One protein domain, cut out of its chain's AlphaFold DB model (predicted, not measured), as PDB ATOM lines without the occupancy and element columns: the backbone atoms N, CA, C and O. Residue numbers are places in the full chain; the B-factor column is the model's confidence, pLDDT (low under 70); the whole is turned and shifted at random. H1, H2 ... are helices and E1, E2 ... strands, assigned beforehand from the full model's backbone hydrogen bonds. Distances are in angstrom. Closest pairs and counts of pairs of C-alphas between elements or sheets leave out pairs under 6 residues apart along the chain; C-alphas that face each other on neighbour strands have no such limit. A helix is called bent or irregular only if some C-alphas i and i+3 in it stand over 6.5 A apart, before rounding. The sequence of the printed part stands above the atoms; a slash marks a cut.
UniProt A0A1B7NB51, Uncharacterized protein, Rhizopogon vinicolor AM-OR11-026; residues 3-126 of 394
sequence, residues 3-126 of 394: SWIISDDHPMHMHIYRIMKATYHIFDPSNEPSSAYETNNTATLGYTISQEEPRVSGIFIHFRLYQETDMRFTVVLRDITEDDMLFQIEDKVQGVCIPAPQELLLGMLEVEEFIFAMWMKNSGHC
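AT A GLANCE: This is residues 3 to 126 of the 394 residues of an uncharacterized protein of Rhizopogon vinicolor AM-OR11-026 (UniProt A0A1B7NB51). One twisted sheet of six strands forms a wall, with two helices, H1 and H2, packed over one of its faces and no named helix over the other. H1 runs across the strands and H2, the longest helix, slantwise to them, and the two touch each other over that face. The printed part has 124 residues with two named helices and six named strands, in the order E1 H1 E2 E3 E4 E5 E6 H2; the class is mixed, helices and strands. The sheet's order is E1 E2 E3 E4 E5 E6, antiparallel throughout. The whole is compact, with a radius of gyration of the C-alphas of 14.5 A and spans of 42 by 30 by 26 A.

HOW THE PARTS SIT: Begin at edge strand E1, residues 3 to 5, the antiparallel neighbour of E2, residues 41 to 49; look for N 4 and O 45, 2.7 A apart. From E2 a meander, each strand the antiparallel neighbour of the one before, runs through E3, residues 56 to 65, E4, residues 73 to 81, E5, residues 84 to 91, and E6, residues 96 to 99, the other edge strand. Each step is a hairpin, with N and O within hydrogen-bond range: N 46 and O 60 at 2.8 A, N 61 and O 75 at 2.8 A, N 76 and O 88 at 2.8 A, N 91 and O 96 at 2.8 A. H1, residues 13 to 27, is on the sheet at a height of 9.1 A, over E2 and E3, and stands at 71 degrees to E2 on the local plane; its closest C-alphas to E3 are those of Met 20 and Phe 63, 6.8 A apart. H2, residues 102 to 122, is on the same face at a height of 9.1 A, over E2, E3 and E4, at 56 degrees to E2 on the local plane. H2 touches H1 with residues 104 to 111 alone, at a steep tilt of 38 degrees, opposite ways; the closest C-alphas are those of His 15 and Gly 107, 5.9 A apart. In H1 every O i to N i+4 pair is within hydrogen-bond range, in H2 15 of 17.

IN THESE COORDINATES: Find C-alpha 3 at (602.544, 332.218, 317.858), where E1 begins. H1 spans 20.9 A, E2 26.8 A, E3 27.4 A, E4 24.4 A and E5 22.4 A. H2 runs 30.7 A to C-alpha 122 at (601.363, 345.463, 313.477); it is irregular, but only just, with C-alphas 103 and 106 6.9 A apart.

THE WHOLE: The C-alphas of Ser 30 and Gly 124, the two farthest apart, are 44.5 A apart. The printed part has no cut, and its one long link, residues 28 to 40, joins H1 to E2. Confidence is under 70 at residues 80 to 83 and 125 to 126.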
ATOM      1  N   SER A   3     602.981 333.527 318.354       87.12
ATOM      2  CA  SER A   3     602.544 332.218 317.858       87.12
ATOM      3  C   SER A   3     601.029 332.127 317.701       87.12
ATOM      4  O   SER A   3     600.293 332.649 318.536       87.12
ATOM      5  N   TRP A   4     600.590 331.375 316.696       85.75
ATOM      6  CA  TRP A   4     599.208 331.163 316.284       85.75
ATOM      7  C   TRP A   4     598.925 329.686 316.099       85.75
ATOM      8  O   TRP A   4     599.643 329.008 315.366       85.75
ATOM      9  N   ILE A   5     597.839 329.206 316.698       86.56
ATOM     10  CA  ILE A   5     597.269 327.914 316.319       86.56
ATOM     11  C   ILE A   5     596.525 328.123 315.002       86.56
ATOM     12  O   ILE A   5     595.666 328.996 314.896       86.56
ATOM     13  N   ILE A   6     596.871 327.337 313.989       89.00
ATOM     14  CA  ILE A   6     596.309 327.475 312.649       89.00
ATOM     15  C   ILE A   6     595.066 326.601 312.560       89.00
ATOM     16  O   ILE A   6     595.157 325.395 312.360       89.00
ATOM     17  N   SER A   7     593.906 327.225 312.728       87.25
ATOM     18  CA  SER A   7     592.600 326.609 312.497       87.25
ATOM     19  C   SER A   7     592.236 326.577 311.009       87.25
ATOM     20  O   SER A   7     592.751 327.371 310.218       87.25
ATOM     21  N   ASP A   8     591.277 325.722 310.640       83.50
ATOM     22  CA  ASP A   8     590.743 325.523 309.274       83.50
ATOM     23  C   ASP A   8     590.311 326.816 308.571       83.50
ATOM     24  O   ASP A   8     590.186 326.917 307.350       83.50
ATOM     25  N   ASP A   9     590.019 327.819 309.384       83.00
ATOM     26  CA  ASP A   9     589.402 329.072 309.026       83.00
ATOM     27  C   ASP A   9     590.450 330.207 308.857       83.00
ATOM     28  O   ASP A   9     590.093 331.328 308.457       83.00
ATOM     29  N   HIS A  10     591.730 329.912 309.132       87.88
ATOM     30  CA  HIS A  10     592.887 330.788 308.969       87.88
ATOM     31  C   HIS A  10     593.333 330.839 307.490       87.88
ATOM     32  O   HIS A  10     593.408 329.808 306.827       87.88
ATOM     33  N   PRO A  11     593.694 332.011 306.930       86.12
ATOM     34  CA  PRO A  11     594.041 332.137 305.505       86.12
ATOM     35  C   PRO A  11     595.262 331.311 305.066       86.12
ATOM     36  O   PRO A  11     595.354 330.920 303.904       86.12
ATOM     37  N   MET A  12     596.184 331.031 305.990       89.44
ATOM     38  CA  MET A  12     597.371 330.203 305.734       89.44
ATOM     39  C   MET A  12     597.143 328.708 305.945       89.44
ATOM     40  O   MET A  12     598.068 327.932 305.724       89.44
ATOM     41  N   HIS A  13     595.936 328.298 306.345       89.19
ATOM     42  CA  HIS A  13     595.628 326.912 306.682       89.19
ATOM     43  C   HIS A  13     596.070 325.934 305.587       89.19
ATOM     44  O   HIS A  13     596.854 325.034 305.861       89.19
ATOM     45  N   MET A  14     595.691 326.172 304.327       87.44
ATOM     46  CA  MET A  14     596.082 325.281 303.226       87.44
ATOM     47  C   MET A  14     597.586 325.236 302.956       87.44
ATOM     48  O   MET A  14     598.106 324.180 302.609       87.44
ATOM     49  N   HIS A  15     598.292 326.361 303.082       89.12
ATOM     50  CA  HIS A  15     599.741 326.392 302.850       89.12
ATOM     51  C   HIS A  15     600.462 325.597 303.935       89.12
ATOM     52  O   HIS A  15     601.310 324.761 303.640       89.12
ATOM     53  N   ILE A  16     600.050 325.793 305.186       92.44
ATOM     54  CA  ILE A  16     600.614 325.102 306.342       92.44
ATOM     55  C   ILE A  16     600.253 323.620 306.320       92.44
ATOM     56  O   ILE A  16     601.121 322.792 306.574       92.44
ATOM     57  N   TYR A  17     599.028 323.273 305.925       90.88
ATOM     58  CA  TYR A  17     598.617 321.891 305.694       90.88
ATOM     59  C   TYR A  17     599.501 321.202 304.651       90.88
ATOM     60  O   TYR A  17     599.952 320.089 304.888       90.88
ATOM     61  N   ARG A  18     599.804 321.853 303.522       91.06
ATOM     62  CA  ARG A  18     600.683 321.273 302.492       91.06
ATOM     63  C   ARG A  18     602.104 321.054 303.000       91.06
ATOM     64  O   ARG A  18     602.662 319.988 302.758       91.06
ATOM     65  N   ILE A  19     602.661 322.024 303.733       93.62
ATOM     66  CA  ILE A  19     603.980 321.876 304.367       93.62
ATOM     67  C   ILE A  19     603.949 320.719 305.367       93.62
ATOM     68  O   ILE A  19     604.837 319.871 305.347       93.62
ATOM     69  N   MET A  20     602.904 320.642 306.192       94.19
ATOM     70  CA  MET A  20     602.709 319.570 307.163       94.19
ATOM     71  C   MET A  20     602.626 318.210 306.474       94.19
ATOM     72  O   MET A  20     603.386 317.313 306.819       94.19
ATOM     73  N   LYS A  21     601.768 318.070 305.463       92.81
ATOM     74  CA  LYS A  21     601.574 316.830 304.714       92.81
ATOM     75  C   LYS A  21     602.875 316.324 304.107       92.81
ATOM     76  O   LYS A  21     603.244 315.184 304.345       92.81
ATOM     77  N   ALA A  22     603.601 317.180 303.392       92.69
ATOM     78  CA  ALA A  22     604.893 316.815 302.820       92.69
ATOM     79  C   ALA A  22     605.948 316.509 303.899       92.69
ATOM     80  O   ALA A  22     606.736 315.587 303.727       92.69
ATOM     81  N   THR A  23     605.929 317.212 305.036       93.62
ATOM     82  CA  THR A  23     606.805 316.891 306.174       93.62
ATOM     83  C   THR A  23     606.532 315.480 306.697       93.62
ATOM     84  O   THR A  23     607.448 314.664 306.753       93.62
ATOM     85  N   TYR A  24     605.277 315.147 307.012       93.81
ATOM     86  CA  TYR A  24     604.926 313.795 307.454       93.81
ATOM     87  C   TYR A  24     605.221 312.753 306.374       93.81
ATOM     88  O   TYR A  24     605.808 311.727 306.681       93.81
ATOM     89  N   HIS A  25     604.934 313.034 305.104       93.50
ATOM     90  CA  HIS A  25     605.259 312.128 304.003       93.50
ATOM     91  C   HIS A  25     606.749 311.739 303.953       93.50
ATOM     92  O   HIS A  25     607.087 310.626 303.564       93.50
ATOM     93  N   ILE A  26     607.650 312.641 304.350       91.81
ATOM     94  CA  ILE A  26     609.099 312.396 304.333       91.81
ATOM     95  C   ILE A  26     609.561 311.624 305.571       91.81
ATOM     96  O   ILE A  26     610.357 310.695 305.448       91.81
ATOM     97  N   PHE A  27     609.099 312.016 306.760       91.69
ATOM     98  CA  PHE A  27     609.653 311.508 308.023       91.69
ATOM     99  C   PHE A  27     608.800 310.445 308.706       91.69
ATOM    100  O   PHE A  27     609.332 309.606 309.431       91.69
ATOM    101  N   ASP A  28     607.487 310.496 308.514       93.31
ATOM    102  CA  ASP A  28     606.530 309.598 309.144       93.31
ATOM    103  C   ASP A  28     605.266 309.419 308.276       93.31
ATOM    104  O   ASP A  28     604.194 309.943 308.602       93.31
ATOM    105  N   PRO A  29     605.374 308.670 307.159       93.62
ATOM    106  CA  PRO A  29     604.267 308.481 306.221       93.62
ATOM    107  C   PRO A  29     603.028 307.844 306.862       93.62
ATOM    108  O   PRO A  29     601.924 307.965 306.341       93.62
ATOM    109  N   SER A  30     603.201 307.143 307.989       92.75
ATOM    110  CA  SER A  30     602.103 306.483 308.701       92.75
ATOM    111  C   SER A  30     601.151 307.468 309.383       92.75
ATOM    112  O   SER A  30     599.982 307.145 309.581       92.75
ATOM    113  N   ASN A  31     601.643 308.672 309.682       92.62
ATOM    114  CA  ASN A  31     600.900 309.772 310.292       92.62
ATOM    115  C   ASN A  31     600.675 310.936 309.307       92.62
ATOM    116  O   ASN A  31     600.395 312.063 309.723       92.62
ATOM    117  N   GLU A  32     600.812 310.685 307.999       92.00
ATOM    118  CA  GLU A  32     600.506 311.675 306.969       92.00
ATOM    119  C   GLU A  32     599.016 312.060 307.020       92.00
ATOM    120  O   GLU A  32     598.152 311.185 306.923       92.00
ATOM    121  N   PRO A  33     598.686 313.361 307.129       88.50
ATOM    122  CA  PRO A  33     597.303 313.789 307.224       88.50
ATOM    123  C   PRO A  33     596.574 313.548 305.896       88.50
ATOM    124  O   PRO A  33     596.919 314.086 304.836       88.50
ATOM    125  N   SER A  34     595.504 312.769 305.978       86.75
ATOM    126  CA  SER A  34     594.685 312.303 304.859       86.75
ATOM    127  C   SER A  34     593.942 313.433 304.140       86.75
ATOM    128  O   SER A  34     593.695 313.352 302.934       86.75
ATOM    129  N   SER A  35     593.598 314.504 304.861       87.50
ATOM    130  CA  SER A  35     592.911 315.676 304.314       87.50
ATOM    131  C   SER A  35     593.230 316.944 305.099       87.50
ATOM    132  O   SER A  35     593.664 316.883 306.247       87.50
ATOM    133  N   ALA A  36     592.959 318.102 304.492       82.56
ATOM    134  CA  ALA A  36     593.133 319.397 305.150       82.56
ATOM    135  C   ALA A  36     592.220 319.595 306.370       82.56
ATOM    136  O   ALA A  36     592.508 320.439 307.199       82.56
ATOM    137  N   TYR A  37     591.132 318.833 306.484       80.75
ATOM    138  CA  TYR A  37     590.150 318.959 307.568       80.75
ATOM    139  C   TYR A  37     590.335 317.896 308.657       80.75
ATOM    140  O   TYR A  37     589.447 317.672 309.479       80.75
ATOM    141  N   GLU A  38     591.459 317.178 308.631       79.62
ATOM    142  CA  GLU A  38     591.768 316.181 309.643       79.62
ATOM    143  C   GLU A  38     592.132 316.851 310.973       79.62
ATOM    144  O   GLU A  38     593.069 317.639 311.062       79.62
ATOM    145  N   THR A  39     591.413 316.497 312.039       82.38
ATOM    146  CA  THR A  39     591.606 317.075 313.379       82.38
ATOM    147  C   THR A  39     592.735 316.417 314.175       82.38
ATOM    148  O   THR A  39     593.019 316.833 315.297       82.38
ATOM    149  N   ASN A  40     593.362 315.371 313.629       84.38
ATOM    150  CA  ASN A  40     594.406 314.604 314.309       84.38
ATOM    151  C   ASN A  40     595.765 315.300 314.301       84.38
ATOM    152  O   ASN A  40     596.670 314.851 314.996       84.38
ATOM    153  N   ASN A  41     595.930 316.390 313.557       86.81
ATOM    154  CA  ASN A  41     597.168 317.149 313.527       86.81
ATOM    155  C   ASN A  41     596.873 318.602 313.886       86.81
ATOM    156  O   ASN A  41     595.855 319.174 313.509       86.81
ATOM    157  N   THR A  42     597.777 319.219 314.638       90.50
ATOM    158  CA  THR A  42     597.740 320.649 314.940       90.50
ATOM    159  C   THR A  42     599.013 321.286 314.412       90.50
ATOM    160  O   THR A  42     600.109 320.763 314.628       90.50
ATOM    161  N   ALA A  43     598.867 322.433 313.755       93.25
ATOM    162  CA  ALA A  43     599.985 323.263 313.343       93.25
ATOM    163  C   ALA A  43     599.973 324.590 314.107       93.25
ATOM    164  O   ALA A  43     598.953 325.282 314.157       93.25
ATOM    165  N   THR A  44     601.122 324.956 314.671       92.94
ATOM    166  CA  THR A  44     601.338 326.257 315.307       92.94
ATOM    167  C   THR A  44     602.379 327.027 314.510       92.94
ATOM    168  O   THR A  44     603.527 326.600 314.421       92.94
ATOM    169  N   LEU A  45     601.993 328.163 313.937       92.62
ATOM    170  CA  LEU A  45     602.902 329.081 313.249       92.62
ATOM    171  C   LEU A  45     603.406 330.121 314.242       92.62
ATOM    172  O   LEU A  45     602.605 330.688 314.975       92.62
ATOM    173  N   GLY A  46     604.689 330.446 314.241       89.81
ATOM    174  CA  GLY A  46     605.191 331.572 315.012       89.81
ATOM    175  C   GLY A  46     606.445 332.192 314.424       89.81
ATOM    176  O   GLY A  46     607.014 331.691 313.456       89.81
ATOM    177  N   TYR A  47     606.853 333.320 315.000       91.12
ATOM    178  CA  TYR A  47     608.079 334.007 314.610       91.12
ATOM    179  C   TYR A  47     608.768 334.707 315.782       91.12
ATOM    180  O   TYR A  47     608.168 335.043 316.818       91.12
ATOM    181  N   THR A  48     610.062 334.943 315.596       89.19
ATOM    182  CA  THR A  48     610.913 335.750 316.469       89.19
ATOM    183  C   THR A  48     611.281 337.062 315.789       89.19
ATOM    184  O   THR A  48     611.394 337.139 314.570       89.19
ATOM    185  N   ILE A  49     611.446 338.111 316.592       87.19
ATOM    186  CA  ILE A  49     611.940 339.416 316.143       87.19
ATOM    187  C   ILE A  49     613.313 339.598 316.790       87.19
ATOM    188  O   ILE A  49     613.457 339.286 317.977       87.19
ATOM    189  N   SER A  50     614.304 340.065 316.030       85.62
ATOM    190  CA  SER A  50     615.604 340.432 316.597       85.62
ATOM    191  C   SER A  50     615.448 341.601 317.583       85.62
ATOM    192  O   SER A  50     614.603 342.480 317.412       85.62
ATOM    193  N   GLN A  51     616.216 341.571 318.675       83.88
ATOM    194  CA  GLN A  51     616.237 342.667 319.650       83.88
ATOM    195  C   GLN A  51     617.119 343.829 319.184       83.88
ATOM    196  O   GLN A  51     616.874 344.967 319.572       83.88
ATOM    197  N   GLU A  52     618.133 343.536 318.369       85.12
ATOM    198  CA  GLU A  52     619.106 344.518 317.881       85.12
ATOM    199  C   GLU A  52     618.538 345.317 316.707       85.12
ATOM    200  O   GLU A  52     618.687 346.537 316.648       85.12
ATOM    201  N   GLU A  53     617.801 344.643 315.822       81.75
ATOM    202  CA  GLU A  53     617.065 345.263 314.727       81.75
ATOM    203  C   GLU A  53     615.621 344.762 314.737       81.75
ATOM    204  O   GLU A  53     615.407 343.551 314.808       81.75
ATOM    205  N   PRO A  54     614.607 345.639 314.625       81.12
ATOM    206  CA  PRO A  54     613.217 345.218 314.539       81.12
ATOM    207  C   PRO A  54     612.978 344.589 313.160       81.12
ATOM    208  O   PRO A  54     612.441 345.222 312.261       81.12
ATOM    209  N   ARG A  55     613.433 343.351 312.983       84.06
ATOM    210  CA  ARG A  55     613.264 342.503 311.803       84.06
ATOM    211  C   ARG A  55     612.891 341.101 312.268       84.06
ATOM    212  O   ARG A  55     613.271 340.677 313.364       84.06
ATOM    213  N   VAL A  56     612.121 340.390 311.451       84.06
ATOM    214  CA  VAL A  56     611.795 338.983 311.705       84.06
ATOM    215  C   VAL A  56     613.089 338.180 311.580       84.06
ATOM    216  O   VAL A  56     613.669 338.131 310.508       84.06
ATOM    217  N   SER A  57     613.561 337.597 312.682       85.81
ATOM    218  CA  SER A  57     614.832 336.856 312.729       85.81
ATOM    219  C   SER A  57     614.670 335.356 312.495       85.81
ATOM    220  O   SER A  57     615.644 334.636 312.299       85.81
ATOM    221  N   GLY A  58     613.434 334.865 312.556       88.88
ATOM    222  CA  GLY A  58     613.132 333.472 312.291       88.88
ATOM    223  C   GLY A  58     611.639 333.199 312.313       88.88
ATOM    224  O   GLY A  58     610.884 333.834 313.054       88.88
ATOM    225  N   ILE A  59     611.222 332.235 311.503       91.19
ATOM    226  CA  ILE A  59     609.848 331.740 311.433       91.19
ATOM    227  C   ILE A  59     609.891 330.251 311.728       91.19
ATOM    228  O   ILE A  59     610.788 329.541 311.282       91.19
ATOM    229  N   PHE A  60     608.935 329.770 312.507       93.44
ATOM    230  CA  PHE A  60     608.839 328.362 312.842       93.44
ATOM    231  C   PHE A  60     607.403 327.872 312.691       93.44
ATOM    232  O   PHE A  60     606.446 328.577 313.009       93.44
ATOM    233  N   ILE A  61     607.260 326.642 312.206       93.75
ATOM    234  CA  ILE A  61     605.990 325.931 312.137       93.75
ATOM    235  C   ILE A  61     606.149 324.647 312.937       93.75
ATOM    236  O   ILE A  61     606.936 323.774 312.578       93.75
ATOM    237  N   HIS A  62     605.425 324.547 314.043       94.12
ATOM    238  CA  HIS A  62     605.403 323.351 314.871       94.12
ATOM    239  C   HIS A  62     604.255 322.450 314.443       94.12
ATOM    240  O   HIS A  62     603.108 322.898 314.396       94.12
ATOM    241  N   PHE A  63     604.558 321.182 314.185       93.62
ATOM    242  CA  PHE A  63     603.562 320.150 313.930       93.62
ATOM    243  C   PHE A  63     603.468 319.208 315.119       93.62
ATOM    244  O   PHE A  63     604.479 318.751 315.658       93.62
ATOM    245  N   ARG A  64     602.234 318.907 315.512       91.75
ATOM    246  CA  ARG A  64     601.924 318.018 316.629       91.75
ATOM    247  C   ARG A  64     600.774 317.090 316.261       91.75
ATOM    248  O   ARG A  64     599.808 317.538 315.645       91.75
ATOM    249  N   LEU A  65     600.862 315.829 316.670       88.50
ATOM    250  CA  LEU A  65     599.742 314.894 316.623       88.50
ATOM    251  C   LEU A  65     598.790 315.178 317.792       88.50
ATOM    252  O   LEU A  65     599.229 315.434 318.904       88.50
ATOM    253  N   TYR A  66     597.481 315.131 317.568       82.06
ATOM    254  CA  TYR A  66     596.443 315.502 318.538       82.06
ATOM    255  C   TYR A  66     596.565 314.740 319.864       82.06
ATOM    256  O   TYR A  66     596.255 315.283 320.922       82.06
ATOM    257  N   GLN A  67     597.032 313.492 319.803       82.00
ATOM    258  CA  GLN A  67     597.216 312.627 320.969       82.00
ATOM    259  C   GLN A  67     598.563 312.837 321.678       82.00
ATOM    260  O   GLN A  67     598.728 312.384 322.808       82.00
ATOM    261  N   GLU A  68     599.515 313.520 321.044       86.75
ATOM    262  CA  GLU A  68     600.834 313.787 321.609       86.75
ATOM    263  C   GLU A  68     600.843 315.131 322.345       86.75
ATOM    264  O   GLU A  68     600.304 316.139 321.881       86.75
ATOM    265  N   THR A  69     601.471 315.164 323.520       83.06
ATOM    266  CA  THR A  69     601.690 316.412 324.265       83.06
ATOM    267  C   THR A  69     602.824 317.234 323.662       83.06
ATOM    268  O   THR A  69     602.760 318.467 323.671       83.06
ATOM    269  N   ASP A  70     603.821 316.549 323.104       86.50
ATOM    270  CA  ASP A  70     605.071 317.129 322.631       86.50
ATOM    271  C   ASP A  70     605.024 317.464 321.136       86.50
ATOM    272  O   ASP A  70     604.257 316.898 320.363       86.50
ATOM    273  N   MET A  71     605.842 318.432 320.720       89.06
ATOM    274  CA  MET A  71     605.971 318.800 319.309       89.06
ATOM    275  C   MET A  71     606.775 317.732 318.572       89.06
ATOM    276  O   MET A  71     607.885 317.407 318.991       89.06
ATOM    277  N   ARG A  72     606.245 317.238 317.450       89.44
ATOM    278  CA  ARG A  72     606.890 316.188 316.658       89.44
ATOM    279  C   ARG A  72     607.934 316.763 315.707       89.44
ATOM    280  O   ARG A  72     609.099 316.374 315.739       89.44
ATOM    281  N   PHE A  73     607.513 317.723 314.887       93.50
ATOM    282  CA  PHE A  73     608.364 318.369 313.894       93.50
ATOM    283  C   PHE A  73     608.370 319.879 314.100       93.50
ATOM    284  O   PHE A  73     607.343 320.479 314.431       93.50
ATOM    285  N   THR A  74     609.517 320.498 313.844       93.31
ATOM    286  CA  THR A  74     609.637 321.947 313.721       93.31
ATOM    287  C   THR A  74     610.232 322.274 312.367       93.31
ATOM    288  O   THR A  74     611.384 321.959 312.091       93.31
ATOM    289  N   VAL A  75     609.462 322.959 311.537       90.81
ATOM    290  CA  VAL A  75     609.976 323.565 310.315       90.81
ATOM    291  C   VAL A  75     610.500 324.949 310.669       90.81
ATOM    292  O   VAL A  75     609.769 325.737 311.262       90.81
ATOM    293  N   VAL A  76     611.753 325.239 310.339       90.69
ATOM    294  CA  VAL A  76     612.447 326.473 310.707       90.69
ATOM    295  C   VAL A  76     612.873 327.223 309.446       90.69
ATOM    296  O   VAL A  76     613.490 326.652 308.550       90.69
ATOM    297  N   LEU A  77     612.573 328.517 309.408       87.75
ATOM    298  CA  LEU A  77     613.122 329.487 308.471       87.75
ATOM    299  C   LEU A  77     614.048 330.396 309.272       87.75
ATOM    300  O   LEU A  77     613.593 331.057 310.212       87.75
ATOM    301  N   ARG A  78     615.336 330.411 308.930       83.56
ATOM    302  CA  ARG A  78     616.301 331.361 309.491       83.56
ATOM    303  C   ARG A  78     616.842 332.224 308.371       83.56
ATOM    304  O   ARG A  78     617.292 331.702 307.353       83.56
ATOM    305  N   ASP A  79     616.825 333.523 308.622       73.56
ATOM    306  CA  ASP A  79     617.602 334.482 307.856       73.56
ATOM    307  C   ASP A  79     619.071 334.279 308.257       73.56
ATOM    308  O   ASP A  79     619.428 334.473 309.424       73.56
ATOM    309  N   ILE A  80     619.886 333.735 307.350       60.22
ATOM    310  CA  ILE A  80     621.313 333.496 307.615       60.22
ATOM    311  C   ILE A  80     622.134 334.679 307.099       60.22
ATOM    312  O   ILE A  80     623.050 335.110 307.801       60.22
ATOM    313  N   THR A  81     621.776 335.231 305.934       66.06
ATOM    314  CA  THR A  81     622.349 336.431 305.300       66.06
ATOM    315  C   THR A  81     621.406 336.962 304.207       66.06
ATOM    316  O   THR A  81     620.562 336.217 303.715       66.06
ATOM    317  N   GLU A  82     621.609 338.212 303.748       61.09
ATOM    318  CA  GLU A  82     620.829 338.842 302.652       61.09
ATOM    319  C   GLU A  82     620.763 338.005 301.353       61.09
ATOM    320  O   GLU A  82     619.852 338.212 300.554       61.09
ATOM    321  N   ASP A  83     621.678 337.045 301.168       65.44
ATOM    322  CA  ASP A  83     621.790 336.220 299.960       65.44
ATOM    323  C   ASP A  83     621.464 334.723 300.161       65.44
ATOM    324  O   ASP A  83     621.306 334.021 299.164       65.44
ATOM    325  N   ASP A  84     621.323 334.216 301.398       70.69
ATOM    326  CA  ASP A  84     621.069 332.788 301.664       70.69
ATOM    327  C   ASP A  84     619.996 332.577 302.749       70.69
ATOM    328  O   ASP A  84     620.241 332.649 303.958       70.69
ATOM    329  N   MET A  85     618.787 332.230 302.304       72.94
ATOM    330  CA  MET A  85     617.717 331.733 303.171       72.94
ATOM    331  C   MET A  85     617.884 330.236 303.405       72.94
ATOM    332  O   MET A  85     617.847 329.443 302.459       72.94
ATOM    333  N   LEU A  86     618.003 329.827 304.670       83.88
ATOM    334  CA  LEU A  86     618.090 328.413 305.016       83.88
ATOM    335  C   LEU A  86     616.769 327.910 305.586       83.88
ATOM    336  O   LEU A  86     616.366 328.217 306.712       83.88
ATOM    337  N   PHE A  87     616.129 327.067 304.789       87.31
ATOM    338  CA  PHE A  87     614.940 326.329 305.163       87.31
ATOM    339  C   PHE A  87     615.359 324.978 305.742       87.31
ATOM    340  O   PHE A  87     616.077 324.219 305.091       87.31
ATOM    341  N   GLN A  88     614.932 324.671 306.965       93.56
ATOM    342  CA  GLN A  88     615.266 323.422 307.652       93.56
ATOM    343  C   GLN A  88     614.027 322.758 308.242       93.56
ATOM    344  O   GLN A  88     613.068 323.425 308.634       93.56
ATOM    345  N   ILE A  89     614.072 321.434 308.353       92.81
ATOM    346  CA  ILE A  89     613.086 320.651 309.093       92.81
ATOM    347  C   ILE A  89     613.814 319.884 310.190       92.81
ATOM    348  O   ILE A  89     614.738 319.120 309.914       92.81
ATOM    349  N   GLU A  90     613.386 320.097 311.430       93.44
ATOM    350  CA  GLU A  90     613.865 319.393 312.615       93.44
ATOM    351  C   GLU A  90     612.826 318.349 313.062       93.44
ATOM    352  O   GLU A  90     611.709 318.705 313.449       93.44
ATOM    353  N   ASP A  91     613.206 317.069 313.069       92.50
ATOM    354  CA  ASP A  91     612.491 316.003 313.783       92.50
ATOM    355  C   ASP A  91     612.939 316.018 315.247       92.50
ATOM    356  O   ASP A  91     614.081 315.683 315.575       92.50
ATOM    357  N   LYS A  92     612.038 316.432 316.143       91.44
ATOM    358  CA  LYS A  92     612.335 316.580 317.573       91.44
ATOM    359  C   LYS A  92     612.456 315.248 318.297       91.44
ATOM    360  O   LYS A  92     613.124 315.196 319.325       91.44
ATOM    361  N   VAL A  93     611.846 314.193 317.769       89.00
ATOM    362  CA  VAL A  93     611.879 312.863 318.380       89.00
ATOM    363  C   VAL A  93     613.144 312.121 317.978       89.00
ATOM    364  O   VAL A  93     613.766 311.480 318.822       89.00
ATOM    365  N   GLN A  94     613.560 312.236 316.717       90.88
ATOM    366  CA  GLN A  94     614.798 311.614 316.236       90.88
ATOM    367  C   GLN A  94     616.042 312.487 316.462       90.88
ATOM    368  O   GLN A  94     617.162 311.988 316.372       90.88
ATOM    369  N   GLY A  95     615.872 313.783 316.746       92.06
ATOM    370  CA  GLY A  95     616.982 314.730 316.881       92.06
ATOM    371  C   GLY A  95     617.705 315.001 315.557       92.06
ATOM    372  O   GLY A  95     618.891 315.326 315.560       92.06
ATOM    373  N   VAL A  96     617.009 314.838 314.429       91.94
ATOM    374  CA  VAL A  96     617.563 314.989 313.077       91.94
ATOM    375  C   VAL A  96     617.148 316.338 312.500       91.94
ATOM    376  O   VAL A  96     616.003 316.757 312.647       91.94
ATOM    377  N   CYS A  97     618.075 317.007 311.816       94.00
ATOM    378  CA  CYS A  97     617.813 318.226 311.057       94.00
ATOM    379  C   CYS A  97     618.265 318.026 309.612       94.00
ATOM    380  O   CYS A  97     619.395 317.591 309.377       94.00
ATOM    381  N   ILE A  98     617.397 318.342 308.653       92.38
ATOM    382  CA  ILE A  98     617.733 318.312 307.226       92.38
ATOM    383  C   ILE A  98     617.320 319.625 306.550       92.38
ATOM    384  O   ILE A  98     616.404 320.302 307.029       92.38
ATOM    385  N   PRO A  99     617.952 319.985 305.420       92.12
ATOM    386  CA  PRO A  99     617.453 321.047 304.555       92.12
ATOM    387  C   PRO A  99     616.026 320.745 304.085       92.12
ATOM    388  O   PRO A  99     615.702 319.595 303.777       92.12
ATOM    389  N   ALA A 100     615.176 321.768 304.011       89.25
ATOM    390  CA  ALA A 100     613.832 321.602 303.483       89.25
ATOM    391  C   ALA A 100     613.900 321.229 301.986       89.25
ATOM    392  O   ALA A 100     614.614 321.890 301.226       89.25
ATOM    393  N   PRO A 101     613.162 320.197 301.550       88.50
ATOM    394  CA  PRO A 101     613.034 319.854 300.139       88.50
ATOM    395  C   PRO A 101     612.575 321.037 299.279       88.50
ATOM    396  O   PRO A 101     611.807 321.896 299.725       88.50
ATOM    397  N   GLN A 102     612.998 321.053 298.015       83.19
ATOM    398  CA  GLN A 102     612.695 322.137 297.077       83.19
ATOM    399  C   GLN A 102     611.184 322.308 296.849       83.19
ATOM    400  O   GLN A 102     610.706 323.414 296.603       83.19
ATOM    401  N   GLU A 103     610.414 321.231 296.979       82.88
ATOM    402  CA  GLU A 103     608.959 321.213 296.847       82.88
ATOM    403  C   GLU A 103     608.267 322.047 297.936       82.88
ATOM    404  O   GLU A 103     607.190 322.600 297.705       82.88
ATOM    405  N   LEU A 104     608.891 322.174 299.111       86.62
ATOM    406  CA  LEU A 104     608.375 322.980 300.217       86.62
ATOM    407  C   LEU A 104     608.740 324.455 300.092       86.62
ATOM    408  O   LEU A 104     608.011 325.297 300.617       86.62
ATOM    409  N   LEU A 105     609.823 324.770 299.379       86.62
ATOM    410  CA  LEU A 105     610.408 326.106 299.308       86.62
ATOM    411  C   LEU A 105     609.373 327.180 298.967       86.62
ATOM    412  O   LEU A 105     609.281 328.195 299.651       86.62
ATOM    413  N   LEU A 106     608.543 326.932 297.949       84.31
ATOM    414  CA  LEU A 106     607.497 327.873 297.556       84.31
ATOM    415  C   LEU A 106     606.524 328.133 298.706       84.31
ATOM    416  O   LEU A 106     606.318 329.284 299.064       84.31
ATOM    417  N   GLY A 107     605.972 327.081 299.320       86.88
ATOM    418  CA  GLY A 107     605.029 327.225 300.432       86.88
ATOM    419  C   GLY A 107     605.637 327.948 301.634       86.88
ATOM    420  O   GLY A 107     604.954 328.729 302.293       86.88
ATOM    421  N   MET A 108     606.927 327.733 301.894       88.25
ATOM    422  CA  MET A 108     607.654 328.395 302.975       88.25
ATOM    423  C   MET A 108     607.868 329.887 302.707       88.25
ATOM    424  O   MET A 108     607.593 330.693 303.594       88.25
ATOM    425  N   LEU A 109     608.246 330.264 301.481       87.88
ATOM    426  CA  LEU A 109     608.330 331.668 301.057       87.88
ATOM    427  C   LEU A 109     606.972 332.375 301.184       87.88
ATOM    428  O   LEU A 109     606.893 333.527 301.599       87.88
ATOM    429  N   GLU A 110     605.868 331.687 300.880       88.56
ATOM    430  CA  GLU A 110     604.530 332.265 301.053       88.56
ATOM    431  C   GLU A 110     604.171 332.520 302.523       88.56
ATOM    432  O   GLU A 110     603.520 333.519 302.838       88.56
ATOM    433  N   VAL A 111     604.591 331.626 303.425       89.94
ATOM    434  CA  VAL A 111     604.444 331.817 304.876       89.94
ATOM    435  C   VAL A 111     605.287 332.991 305.349       89.94
ATOM    436  O   VAL A 111     604.802 333.811 306.130       89.94
ATOM    437  N   GLU A 112     606.510 333.106 304.850       89.31
ATOM    438  CA  GLU A 112     607.406 334.203 305.174       89.31
ATOM    439  C   GLU A 112     606.841 335.565 304.773       89.31
ATOM    440  O   GLU A 112     606.686 336.443 305.624       89.31
ATOM    441  N   GLU A 113     606.455 335.731 303.509       88.81
ATOM    442  CA  GLU A 113     605.860 336.974 303.015       88.81
ATOM    443  C   GLU A 113     604.617 337.374 303.822       88.81
ATOM    444  O   GLU A 113     604.404 338.554 304.120       88.81
ATOM    445  N   PHE A 114     603.787 336.394 304.194       90.44
ATOM    446  CA  PHE A 114     602.615 336.624 305.029       90.44
ATOM    447  C   PHE A 114     602.998 337.136 306.420       90.44
ATOM    448  O   PHE A 114     602.416 338.121 306.886       90.44
ATOM    449  N   ILE A 115     603.974 336.502 307.076       89.56
ATOM    450  CA  ILE A 115     604.470 336.926 308.388       89.56
ATOM    451  C   ILE A 115     605.092 338.319 308.311       89.56
ATOM    452  O   ILE A 115     604.805 339.159 309.163       89.56
ATOM    453  N   PHE A 116     605.877 338.603 307.274       86.81
ATOM    454  CA  PHE A 116     606.487 339.913 307.082       86.81
ATOM    455  C   PHE A 116     605.428 341.007 306.894       86.81
ATOM    456  O   PHE A 116     605.465 342.040 307.565       86.81
ATOM    457  N   ALA A 117     604.423 340.760 306.049       86.06
ATOM    458  CA  ALA A 117     603.307 341.681 305.857       86.06
ATOM    459  C   ALA A 117     602.479 341.872 307.142       86.06
ATOM    460  O   ALA A 117     602.004 342.976 307.423       86.06
ATOM    461  N   MET A 118     602.330 340.816 307.950       87.62
ATOM    462  CA  MET A 118     601.688 340.886 309.262       87.62
ATOM    463  C   MET A 118     602.470 341.750 310.243       87.62
ATOM    464  O   MET A 118     601.900 342.645 310.869       87.62
ATOM    465  N   TRP A 119     603.772 341.514 310.338       86.56
ATOM    466  CA  TRP A 119     604.664 342.270 311.194       86.56
ATOM    467  C   TRP A 119     604.692 343.757 310.810       86.56
ATOM    468  O   TRP A 119     604.469 344.604 311.674       86.56
ATOM    469  N   MET A 120     604.834 344.081 309.520       84.00
ATOM    470  CA  MET A 120     604.818 345.461 309.008       84.00
ATOM    471  C   MET A 120     603.522 346.213 309.328       84.00
ATOM    472  O   MET A 120     603.543 347.424 309.531       84.00
ATOM    473  N   LYS A 121     602.381 345.517 309.367       84.62
ATOM    474  CA  LYS A 121     601.094 346.135 309.707       84.62
ATOM    475  C   LYS A 121     600.919 346.336 311.215       84.62
ATOM    476  O   LYS A 121     600.252 347.281 311.630       84.62
ATOM    477  N   ASN A 122     601.502 345.453 312.022       82.50
ATOM    478  CA  ASN A 122     601.363 345.463 313.477       82.50
ATOM    479  C   ASN A 122     602.443 346.290 314.189       82.50
ATOM    480  O   ASN A 122     602.241 346.671 315.339       82.50
ATOM    481  N   SER A 123     603.556 346.619 313.529       79.69
ATOM    482  CA  SER A 123     604.691 347.356 314.109       79.69
ATOM    483  C   SER A 123     604.359 348.776 314.601       79.69
ATOM    484  O   SER A 123     605.174 349.378 315.296       79.69
ATOM    485  N   GLY A 124     603.158 349.297 314.317       71.38
ATOM    486  CA  GLY A 124     602.672 350.586 314.823       71.38
ATOM    487  C   GLY A 124     601.475 350.533 315.783       71.38
ATOM    488  O   GLY A 124     601.014 351.597 316.198       71.38
ATOM    489  N   HIS A 125     600.913 349.361 316.106       66.44
ATOM    490  CA  HIS A 125     599.628 349.254 316.820       66.44
ATOM    491  C   HIS A 125     599.670 348.264 317.995       66.44
ATOM    492  O   HIS A 125     600.399 347.277 317.969       66.44
ATOM    493  N   CYS A 126     598.864 348.526 319.034       64.75
ATOM    494  CA  CYS A 126     598.684 347.606 320.161       64.75
ATOM    495  C   CYS A 126     598.244 346.224 319.663       64.75
ATOM    496  O   CYS A 126     597.401 346.131 318.767       64.75
TER     497      CYS A 126